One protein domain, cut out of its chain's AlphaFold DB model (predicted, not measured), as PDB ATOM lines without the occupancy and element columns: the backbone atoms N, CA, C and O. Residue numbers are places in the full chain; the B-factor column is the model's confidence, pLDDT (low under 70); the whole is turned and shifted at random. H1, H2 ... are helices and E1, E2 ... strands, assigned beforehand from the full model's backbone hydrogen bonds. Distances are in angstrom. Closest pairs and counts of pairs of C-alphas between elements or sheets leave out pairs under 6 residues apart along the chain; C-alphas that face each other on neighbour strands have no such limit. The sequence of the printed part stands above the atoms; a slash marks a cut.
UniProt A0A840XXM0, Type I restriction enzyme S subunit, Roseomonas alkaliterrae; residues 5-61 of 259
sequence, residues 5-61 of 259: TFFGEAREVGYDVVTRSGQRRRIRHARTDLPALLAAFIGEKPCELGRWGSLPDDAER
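AT A GLANCE: This is residues 5 to 61 of the 259 residues of the protein "Type I restriction enzyme S subunit" of Roseomonas alkaliterrae (UniProt A0A840XXM0). Two small antiparallel pairs of strands lie at opposite ends of the longest axis: the hairpin of E2 and E3, whose tip at residues 19 to 24 sticks out, and a head in which E1 pairs with E4 and helix H1 sits close by. Residues 56 to 61 stick out as a tail after E4. The printed part has 57 residues with one named helix and four named strands, in the order E1, E2, E3, H1, E4, and its class is mixed. It is only just extended, close to loose, with a radius of gyration of the C-alphas of 15.6 A, and only just flat, spanning 46 by 30 by 14 A.

HOW THE PARTS SIT: Start at E2, residues 15 to 20, and E3, residues 23 to 28, an antiparallel hairpin at 153 degrees; look for N 16 and O 27, 2.8 A apart and within hydrogen-bond range. Then find E1, residues 5 to 8, and E4, residues 50 to 54, antiparallel at 149 degrees, with N 7 and O 51 within hydrogen-bond range at 2.8 A. The closest C-alphas of E4 and H1, residues 34 to 41, are those of Gly 50 and Leu 37, 6.0 A apart. In H1 every O i to N i+4 pair is within hydrogen-bond range. E1 and E3 are apart, and so are E2 and E4.

IN THESE COORDINATES: Find C-alpha 5 at (-36.001, -40.808, 21.601), where E1 begins; it is 9.9 A long. E2 measures 15.6 A, and E3 runs 16.0 A from C-alpha 23 at (-45.413, -65.659, -4.933). H1 measures 10.3 A, and E4 runs 13.2 A to C-alpha 54 at (-38.252, -40.969, 26.759).

THE WHOLE: The farthest C-alphas, those of Ser 21 and Asp 57, are 46.6 A apart. The printed part has no cut, and no link is long. Mean pLDDT of the printed part is 81.1; look for values under 70 at residues 20, 22 to 23 and 55 to 61.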
ATOM      1  N   THR A   5     -35.738 -39.829  22.661       84.00
ATOM      2  CA  THR A   5     -36.001 -40.808  21.601       84.00
ATOM      3  C   THR A   5     -37.151 -40.315  20.736       84.00
ATOM      4  O   THR A   5     -38.179 -39.874  21.251       84.00
ATOM      5  N   PHE A   6     -36.986 -40.388  19.418       85.62
ATOM      6  CA  PHE A   6     -38.034 -40.049  18.463       85.62
ATOM      7  C   PHE A   6     -38.845 -41.291  18.096       85.62
ATOM      8  O   PHE A   6     -38.298 -42.300  17.652       85.62
ATOM      9  N   PHE A   7     -40.161 -41.207  18.253       83.44
ATOM     10  CA  PHE A   7     -41.108 -42.268  17.932       83.44
ATOM     11  C   PHE A   7     -41.932 -41.856  16.722       83.44
ATOM     12  O   PHE A   7     -42.560 -40.804  16.768       83.44
ATOM     13  N   GLY A   8     -41.952 -42.680  15.672       85.88
ATOM     14  CA  GLY A   8     -42.704 -42.422  14.445       85.88
ATOM     15  C   GLY A   8     -43.503 -43.639  13.982       85.88
ATOM     16  O   GLY A   8     -42.963 -44.742  13.936       85.88
ATOM     17  N   GLU A   9     -44.768 -43.440  13.615       84.06
ATOM     18  CA  GLU A   9     -45.639 -44.475  13.042       84.06
ATOM     19  C   GLU A   9     -45.851 -44.206  11.547       84.06
ATOM     20  O   GLU A   9     -46.575 -43.288  11.165       84.06
ATOM     21  N   ALA A  10     -45.224 -45.009  10.684       85.12
ATOM     22  CA  ALA A  10     -45.501 -44.975   9.249       85.12
ATOM     23  C   ALA A  10     -46.705 -45.877   8.950       85.12
ATOM     24  O   ALA A  10     -46.579 -47.103   8.960       85.12
ATOM     25  N   ARG A  11     -47.865 -45.273   8.681       83.75
ATOM     26  CA  ARG A  11     -49.072 -46.004   8.255       83.75
ATOM     27  C   ARG A  11     -48.983 -46.383   6.788       83.75
ATOM     28  O   ARG A  11     -49.492 -47.421   6.380       83.75
ATOM     29  N   GLU A  12     -48.296 -45.547   6.022       84.06
ATOM     30  CA  GLU A  12     -48.067 -45.710   4.605       84.06
ATOM     31  C   GLU A  12     -46.562 -45.830   4.304       84.06
ATOM     32  O   GLU A  12     -45.801 -44.857   4.304       84.06
ATOM     33  N   VAL A  13     -46.103 -47.055   4.041       84.12
ATOM     34  CA  VAL A  13     -44.683 -47.363   3.787       84.12
ATOM     35  C   VAL A  13     -44.303 -47.280   2.303       84.12
ATOM     36  O   VAL A  13     -43.137 -47.484   1.957       84.12
ATOM     37  N   GLY A  14     -45.257 -46.957   1.422       84.88
ATOM     38  CA  GLY A  14     -45.013 -46.759  -0.010       84.88
ATOM     39  C   GLY A  14     -44.964 -48.038  -0.832       84.88
ATOM     40  O   GLY A  14     -44.425 -48.044  -1.946       84.88
ATOM     41  N   TYR A  15     -45.504 -49.135  -0.302       84.88
ATOM     42  CA  TYR A  15     -45.744 -50.340  -1.081       84.88
ATOM     43  C   TYR A  15     -46.799 -51.255  -0.459       84.88
ATOM     44  O   TYR A  15     -46.826 -51.466   0.751       84.88
ATOM     45  N   ASP A  16     -47.533 -51.941  -1.328       81.62
ATOM     46  CA  ASP A  16     -48.392 -53.068  -0.982       81.62
ATOM     47  C   ASP A  16     -47.666 -54.397  -1.204       81.62
ATOM     48  O   ASP A  16     -46.863 -54.550  -2.132       81.62
ATOM     49  N   VAL A  17     -47.972 -55.412  -0.392       80.81
ATOM     50  CA  VAL A  17     -47.534 -56.795  -0.643       80.81
ATOM     51  C   VAL A  17     -48.697 -57.585  -1.222       80.81
ATOM     52  O   VAL A  17     -49.616 -57.972  -0.506       80.81
ATOM     53  N   VAL A  18     -48.627 -57.894  -2.514       83.25
ATOM     54  CA  VAL A  18     -49.642 -58.696  -3.202       83.25
ATOM     55  C   VAL A  18     -49.136 -60.122  -3.374       83.25
ATOM     56  O   VAL A  18     -48.008 -60.349  -3.814       83.25
ATOM     57  N   THR A  19     -49.978 -61.099  -3.041       76.31
ATOM     58  CA  THR A  19     -49.682 -62.520  -3.259       76.31
ATOM     59  C   THR A  19     -50.471 -63.010  -4.471       76.31
ATOM     60  O   THR A  19     -51.698 -62.971  -4.462       76.31
ATOM     61  N   ARG A  20     -49.781 -63.465  -5.524       67.81
ATOM     62  CA  ARG A  20     -50.396 -64.119  -6.694       67.81
ATOM     63  C   ARG A  20     -49.709 -65.459  -6.933       67.81
ATOM     64  O   ARG A  20     -48.486 -65.509  -7.024       67.81
ATOM     65  N   SER A  21     -50.494 -66.533  -7.004       71.31
ATOM     66  CA  SER A  21     -50.008 -67.900  -7.260       71.31
ATOM     67  C   SER A  21     -48.878 -68.345  -6.315       71.31
ATOM     68  O   SER A  21     -47.885 -68.920  -6.745       71.31
ATOM     69  N   GLY A  22     -48.991 -68.018  -5.022       68.25
ATOM     70  CA  GLY A  22     -47.997 -68.379  -4.001       68.25
ATOM     71  C   GLY A  22     -46.725 -67.520  -3.980       68.25
ATOM     72  O   GLY A  22     -45.943 -67.630  -3.039       68.25
ATOM     73  N   GLN A  23     -46.521 -66.618  -4.947       64.81
ATOM     74  CA  GLN A  23     -45.413 -65.659  -4.933       64.81
ATOM     75  C   GLN A  23     -45.858 -64.299  -4.382       64.81
ATOM     76  O   GLN A  23     -46.858 -63.724  -4.821       64.81
ATOM     77  N   ARG A  24     -45.088 -63.760  -3.427       78.12
ATOM     78  CA  ARG A  24     -45.287 -62.414  -2.863       78.12
ATOM     79  C   ARG A  24     -44.503 -61.395  -3.694       78.12
ATOM     80  O   ARG A  24     -43.290 -61.526  -3.839       78.12
ATOM     81  N   ARG A  25     -45.175 -60.366  -4.215       81.94
ATOM     82  CA  ARG A  25     -44.555 -59.220  -4.904       81.94
ATOM     83  C   ARG A  25     -44.894 -57.920  -4.181       81.94
ATOM     84  O   ARG A  25     -46.031 -57.719  -3.769       81.94
ATOM     85  N   ARG A  26     -43.903 -57.033  -4.056       86.12
ATOM     86  CA  ARG A  26     -44.099 -55.663  -3.563       86.12
ATOM     87  C   ARG A  26     -44.499 -54.763  -4.729       86.12
ATOM     88  O   ARG A  26     -43.746 -54.674  -5.698       86.12
ATOM     89  N   ILE A  27     -45.647 -54.107  -4.630       84.25
ATOM     90  CA  ILE A  27     -46.101 -53.091  -5.581       84.25
ATOM     91  C   ILE A  27     -45.873 -51.742  -4.918       84.25
ATOM     92  O   ILE A  27     -46.535 -51.417  -3.945       84.25
ATOM     93  N   ARG A  28     -44.891 -50.986  -5.407       83.69
ATOM     94  CA  ARG A  28     -44.560 -49.674  -4.842       83.69
ATOM     95  C   ARG A  28     -45.525 -48.614  -5.358       83.69
ATOM     96  O   ARG A  28     -45.884 -48.639  -6.534       83.69
ATOM     97  N   HIS A  29     -45.859 -47.651  -4.514       83.12
ATOM     98  CA  HIS A  29     -46.566 -46.436  -4.908       83.12
ATOM     99  C   HIS A  29     -45.946 -45.209  -4.240       83.12
ATOM    100  O   HIS A  29     -45.173 -45.312  -3.295       83.12
ATOM    101  N   ALA A  30     -46.251 -44.031  -4.787       74.81
ATOM    102  CA  ALA A  30     -45.548 -42.792  -4.457       74.81
ATOM    103  C   ALA A  30     -45.889 -42.207  -3.075       74.81
ATOM    104  O   ALA A  30     -45.125 -41.402  -2.549       74.81
ATOM    105  N   ARG A  31     -47.036 -42.573  -2.490       81.12
ATOM    106  CA  ARG A  31     -47.427 -42.109  -1.153       81.12
ATOM    107  C   ARG A  31     -46.626 -42.863  -0.100       81.12
ATOM    108  O   ARG A  31     -46.681 -44.082  -0.104       81.12
ATOM    109  N   THR A  32     -45.907 -42.148   0.762       89.06
ATOM    110  CA  THR A  32     -45.227 -42.699   1.941       89.06
ATOM    111  C   THR A  32     -45.081 -41.638   3.029       89.06
ATOM    112  O   THR A  32     -44.830 -40.471   2.729       89.06
ATOM    113  N   ASP A  33     -45.202 -42.060   4.284       90.88
ATOM    114  CA  ASP A  33     -45.059 -41.209   5.470       90.88
ATOM    115  C   ASP A  33     -43.590 -40.999   5.880       90.88
ATOM    116  O   ASP A  33     -43.270 -40.084   6.643       90.88
ATOM    117  N   LEU A  34     -42.673 -41.825   5.360       89.50
ATOM    118  CA  LEU A  34     -41.261 -41.845   5.765       89.50
ATOM    119  C   LEU A  34     -40.546 -40.490   5.607       89.50
ATOM    120  O   LEU A  34     -39.835 -40.106   6.536       89.50
ATOM    121  N   PRO A  35     -40.721 -39.726   4.508       91.12
ATOM    122  CA  PRO A  35     -40.078 -38.419   4.374       91.12
ATOM    123  C   PRO A  35     -40.540 -37.413   5.434       91.12
ATOM    124  O   PRO A  35     -39.728 -36.649   5.946       91.12
ATOM    125  N   ALA A  36     -41.828 -37.426   5.794       89.56
ATOM    126  CA  ALA A  36     -42.374 -36.524   6.806       89.56
ATOM    127  C   ALA A  36     -41.865 -36.878   8.211       89.56
ATOM    128  O   ALA A  36     -41.508 -35.987   8.981       89.56
ATOM    129  N   LEU A  37     -41.777 -38.175   8.521       91.31
ATOM    130  CA  LEU A  37     -41.186 -38.664   9.766       91.31
ATOM    131  C   LEU A  37     -39.697 -38.323   9.870       91.31
ATOM    132  O   LEU A  37     -39.249 -37.895  10.930       91.31
ATOM    133  N   LEU A  38     -38.940 -38.462   8.776       91.56
ATOM    134  CA  LEU A  38     -37.522 -38.107   8.743       91.56
ATOM    135  C   LEU A  38     -37.318 -36.606   8.971       91.56
ATOM    136  O   LEU A  38     -36.489 -36.240   9.797       91.56
ATOM    137  N   ALA A  39     -38.102 -35.755   8.302       90.69
ATOM    138  CA  ALA A  39     -38.054 -34.305   8.488       90.69
ATOM    139  C   ALA A  39     -38.366 -33.895   9.941       90.69
ATOM    140  O   ALA A  39     -37.746 -32.975  10.471       90.69
ATOM    141  N   ALA A  40     -39.283 -34.599  10.609       91.19
ATOM    142  CA  ALA A  40     -39.579 -34.374  12.022       91.19
ATOM    143  C   ALA A  40     -38.470 -34.867  12.955       91.19
ATOM    144  O   ALA A  40     -38.145 -34.182  13.924       91.19
ATOM    145  N   PHE A  41     -37.851 -36.007  12.643       90.44
ATOM    146  CA  PHE A  41     -36.719 -36.540  13.398       90.44
ATOM    147  C   PHE A  41     -35.497 -35.615  13.351       90.44
ATOM    148  O   PHE A  41     -34.860 -35.387  14.372       90.44
ATOM    149  N   ILE A  42     -35.178 -35.047  12.189       93.25
ATOM    150  CA  ILE A  42     -34.024 -34.143  12.037       93.25
ATOM    151  C   ILE A  42     -34.344 -32.682  12.397       93.25
ATOM    152  O   ILE A  42     -33.467 -31.827  12.316       93.25
ATOM    153  N   GLY A  43     -35.585 -32.389  12.805       87.81
ATOM    154  CA  GLY A  43     -36.005 -31.061  13.265       87.81
ATOM    155  C   GLY A  43     -36.325 -30.050  12.159       87.81
ATOM    156  O   GLY A  43     -36.475 -28.866  12.448       87.81
ATOM    157  N   GLU A  44     -36.458 -30.483  10.904       90.62
ATOM    158  CA  GLU A  44     -36.819 -29.613   9.777       90.62
ATOM    159  C   GLU A  44     -38.294 -29.202   9.804       90.62
ATOM    160  O   GLU A  44     -38.632 -28.052   9.512       90.62
ATOM    161  N   LYS A  45     -39.195 -30.141  10.120       89.00
ATOM    162  CA  LYS A  45     -40.640 -29.888  10.108       89.00
ATOM    163  C   LYS A  45     -41.382 -30.813  11.072       89.00
ATOM    164  O   LYS A  45     -41.194 -32.021  10.981       89.00
ATOM    165  N   PRO A  46     -42.280 -30.304  11.934       86.12
ATOM    166  CA  PRO A  46     -43.089 -31.159  12.795       86.12
ATOM    167  C   PRO A  46     -44.014 -32.072  11.974       86.12
ATOM    168  O   PRO A  46     -44.499 -31.698  10.903       86.12
ATOM    169  N   CYS A  47     -44.276 -33.268  12.499       85.62
ATOM    170  CA  CYS A  47     -45.133 -34.279  11.885       85.62
ATOM    171  C   CYS A  47     -46.050 -34.878  12.953       85.62
ATOM    172  O   CYS A  47     -45.569 -35.290  13.999       85.62
ATOM    173  N   GLU A  48     -47.354 -34.979  12.687       86.44
ATOM    174  CA  GLU A  48     -48.322 -35.583  13.623       86.44
ATOM    175  C   GLU A  48     -48.107 -37.090  13.827       86.44
ATOM    176  O   GLU A  48     -48.558 -37.660  14.817       86.44
ATOM    177  N   LEU A  49     -47.400 -37.737  12.898       83.44
ATOM    178  CA  LEU A  49     -47.060 -39.156  12.964       83.44
ATOM    179  C   LEU A  49     -45.821 -39.425  13.830       83.44
ATOM    180  O   LEU A  49     -45.468 -40.589  14.023       83.44
ATOM    181  N   GLY A  50     -45.142 -38.377  14.319       85.19
ATOM    182  CA  GLY A  50     -43.894 -38.480  15.064       85.19
ATOM    183  C   GLY A  50     -43.858 -37.622  16.329       85.19
ATOM    184  O   GLY A  50     -44.393 -36.517  16.360       85.19
ATOM    185  N   ARG A  51     -43.209 -38.107  17.388       86.12
ATOM    186  CA  ARG A  51     -43.016 -37.351  18.636       86.12
ATOM    187  C   ARG A  51     -41.708 -37.698  19.330       86.12
ATOM    188  O   ARG A  51     -41.283 -38.851  19.315       86.12
ATOM    189  N   TRP A  52     -41.126 -36.718  20.010       84.44
ATOM    190  CA  TRP A  52     -40.035 -36.942  20.954       84.44
ATOM    191  C   TRP A  52     -40.583 -37.384  22.314       84.44
ATOM    192  O   TRP A  52     -41.643 -36.930  22.752       84.44
ATOM    193  N   GLY A  53     -39.876 -38.292  22.975       83.19
ATOM    194  CA  GLY A  53     -40.202 -38.775  24.310       83.19
ATOM    195  C   GLY A  53     -39.016 -39.485  24.956       83.19
ATOM    196  O   GLY A  53     -37.904 -39.465  24.437       83.19
ATOM    197  N   SER A  54     -39.255 -40.129  26.096       75.75
ATOM    198  CA  SER A  54     -38.252 -40.969  26.759       75.75
ATOM    199  C   SER A  54     -38.696 -42.426  26.738       75.75
ATOM    200  O   SER A  54     -39.883 -42.717  26.884       75.75
ATOM    201  N   LEU A  55     -37.739 -43.328  26.535       68.06
ATOM    202  CA  LEU A  55     -37.952 -44.750  26.778       68.06
ATOM    203  C   LEU A  55     -38.120 -44.975  28.291       68.06
ATOM    204  O   LEU A  55     -37.407 -44.329  29.068       68.06
ATOM    205  N   PRO A  56     -39.056 -45.836  28.723       65.44
ATOM    206  CA  PRO A  56     -39.147 -46.224  30.122       65.44
ATOM    207  C   PRO A  56     -37.901 -47.019  30.544       65.44
ATOM    208  O   PRO A  56     -37.196 -47.591  29.712       65.44
ATOM    209  N   ASP A  57     -37.605 -47.013  31.846       59.34
ATOM    210  CA  ASP A  57     -36.361 -47.579  32.387       59.34
ATOM    211  C   ASP A  57     -36.296 -49.124  32.244       59.34
ATOM    212  O   ASP A  57     -35.223 -49.707  32.370       59.34
ATOM    213  N   ASP A  58     -37.419 -49.775  31.914       57.34
ATOM    214  CA  ASP A  58     -37.586 -51.209  31.635       57.34
ATOM    215  C   ASP A  58     -37.754 -51.533  30.133       57.34
ATOM    216  O   ASP A  58     -38.199 -52.624  29.771       57.34
ATOM    217  N   ALA A  59     -37.385 -50.610  29.234       60.28
ATOM    218  CA  ALA A  59     -37.480 -50.769  27.779       60.28
ATOM    219  C   ALA A  59     -36.466 -51.775  27.188       60.28
ATOM    220  O   ALA A  59     -35.850 -51.516  26.153       60.28
ATOM    221  N   GLU A  60     -36.307 -52.951  27.799       56.62
ATOM    222  CA  GLU A  60     -35.505 -54.056  27.259       56.62
ATOM    223  C   GLU A  60     -36.048 -54.559  25.909       56.62
ATOM    224  O   GLU A  60     -35.351 -55.262  25.172       56.62
ATOM    225  N   ARG A  61     -37.284 -54.175  25.546       57.41
ATOM    226  CA  ARG A  61     -37.934 -54.592  24.308       57.41
ATOM    227  C   ARG A  61     -38.713 -53.472  23.613       57.41
ATOM    228  O   ARG A  61     -39.780 -53.075  24.062       57.41
TER     229      ARG A  61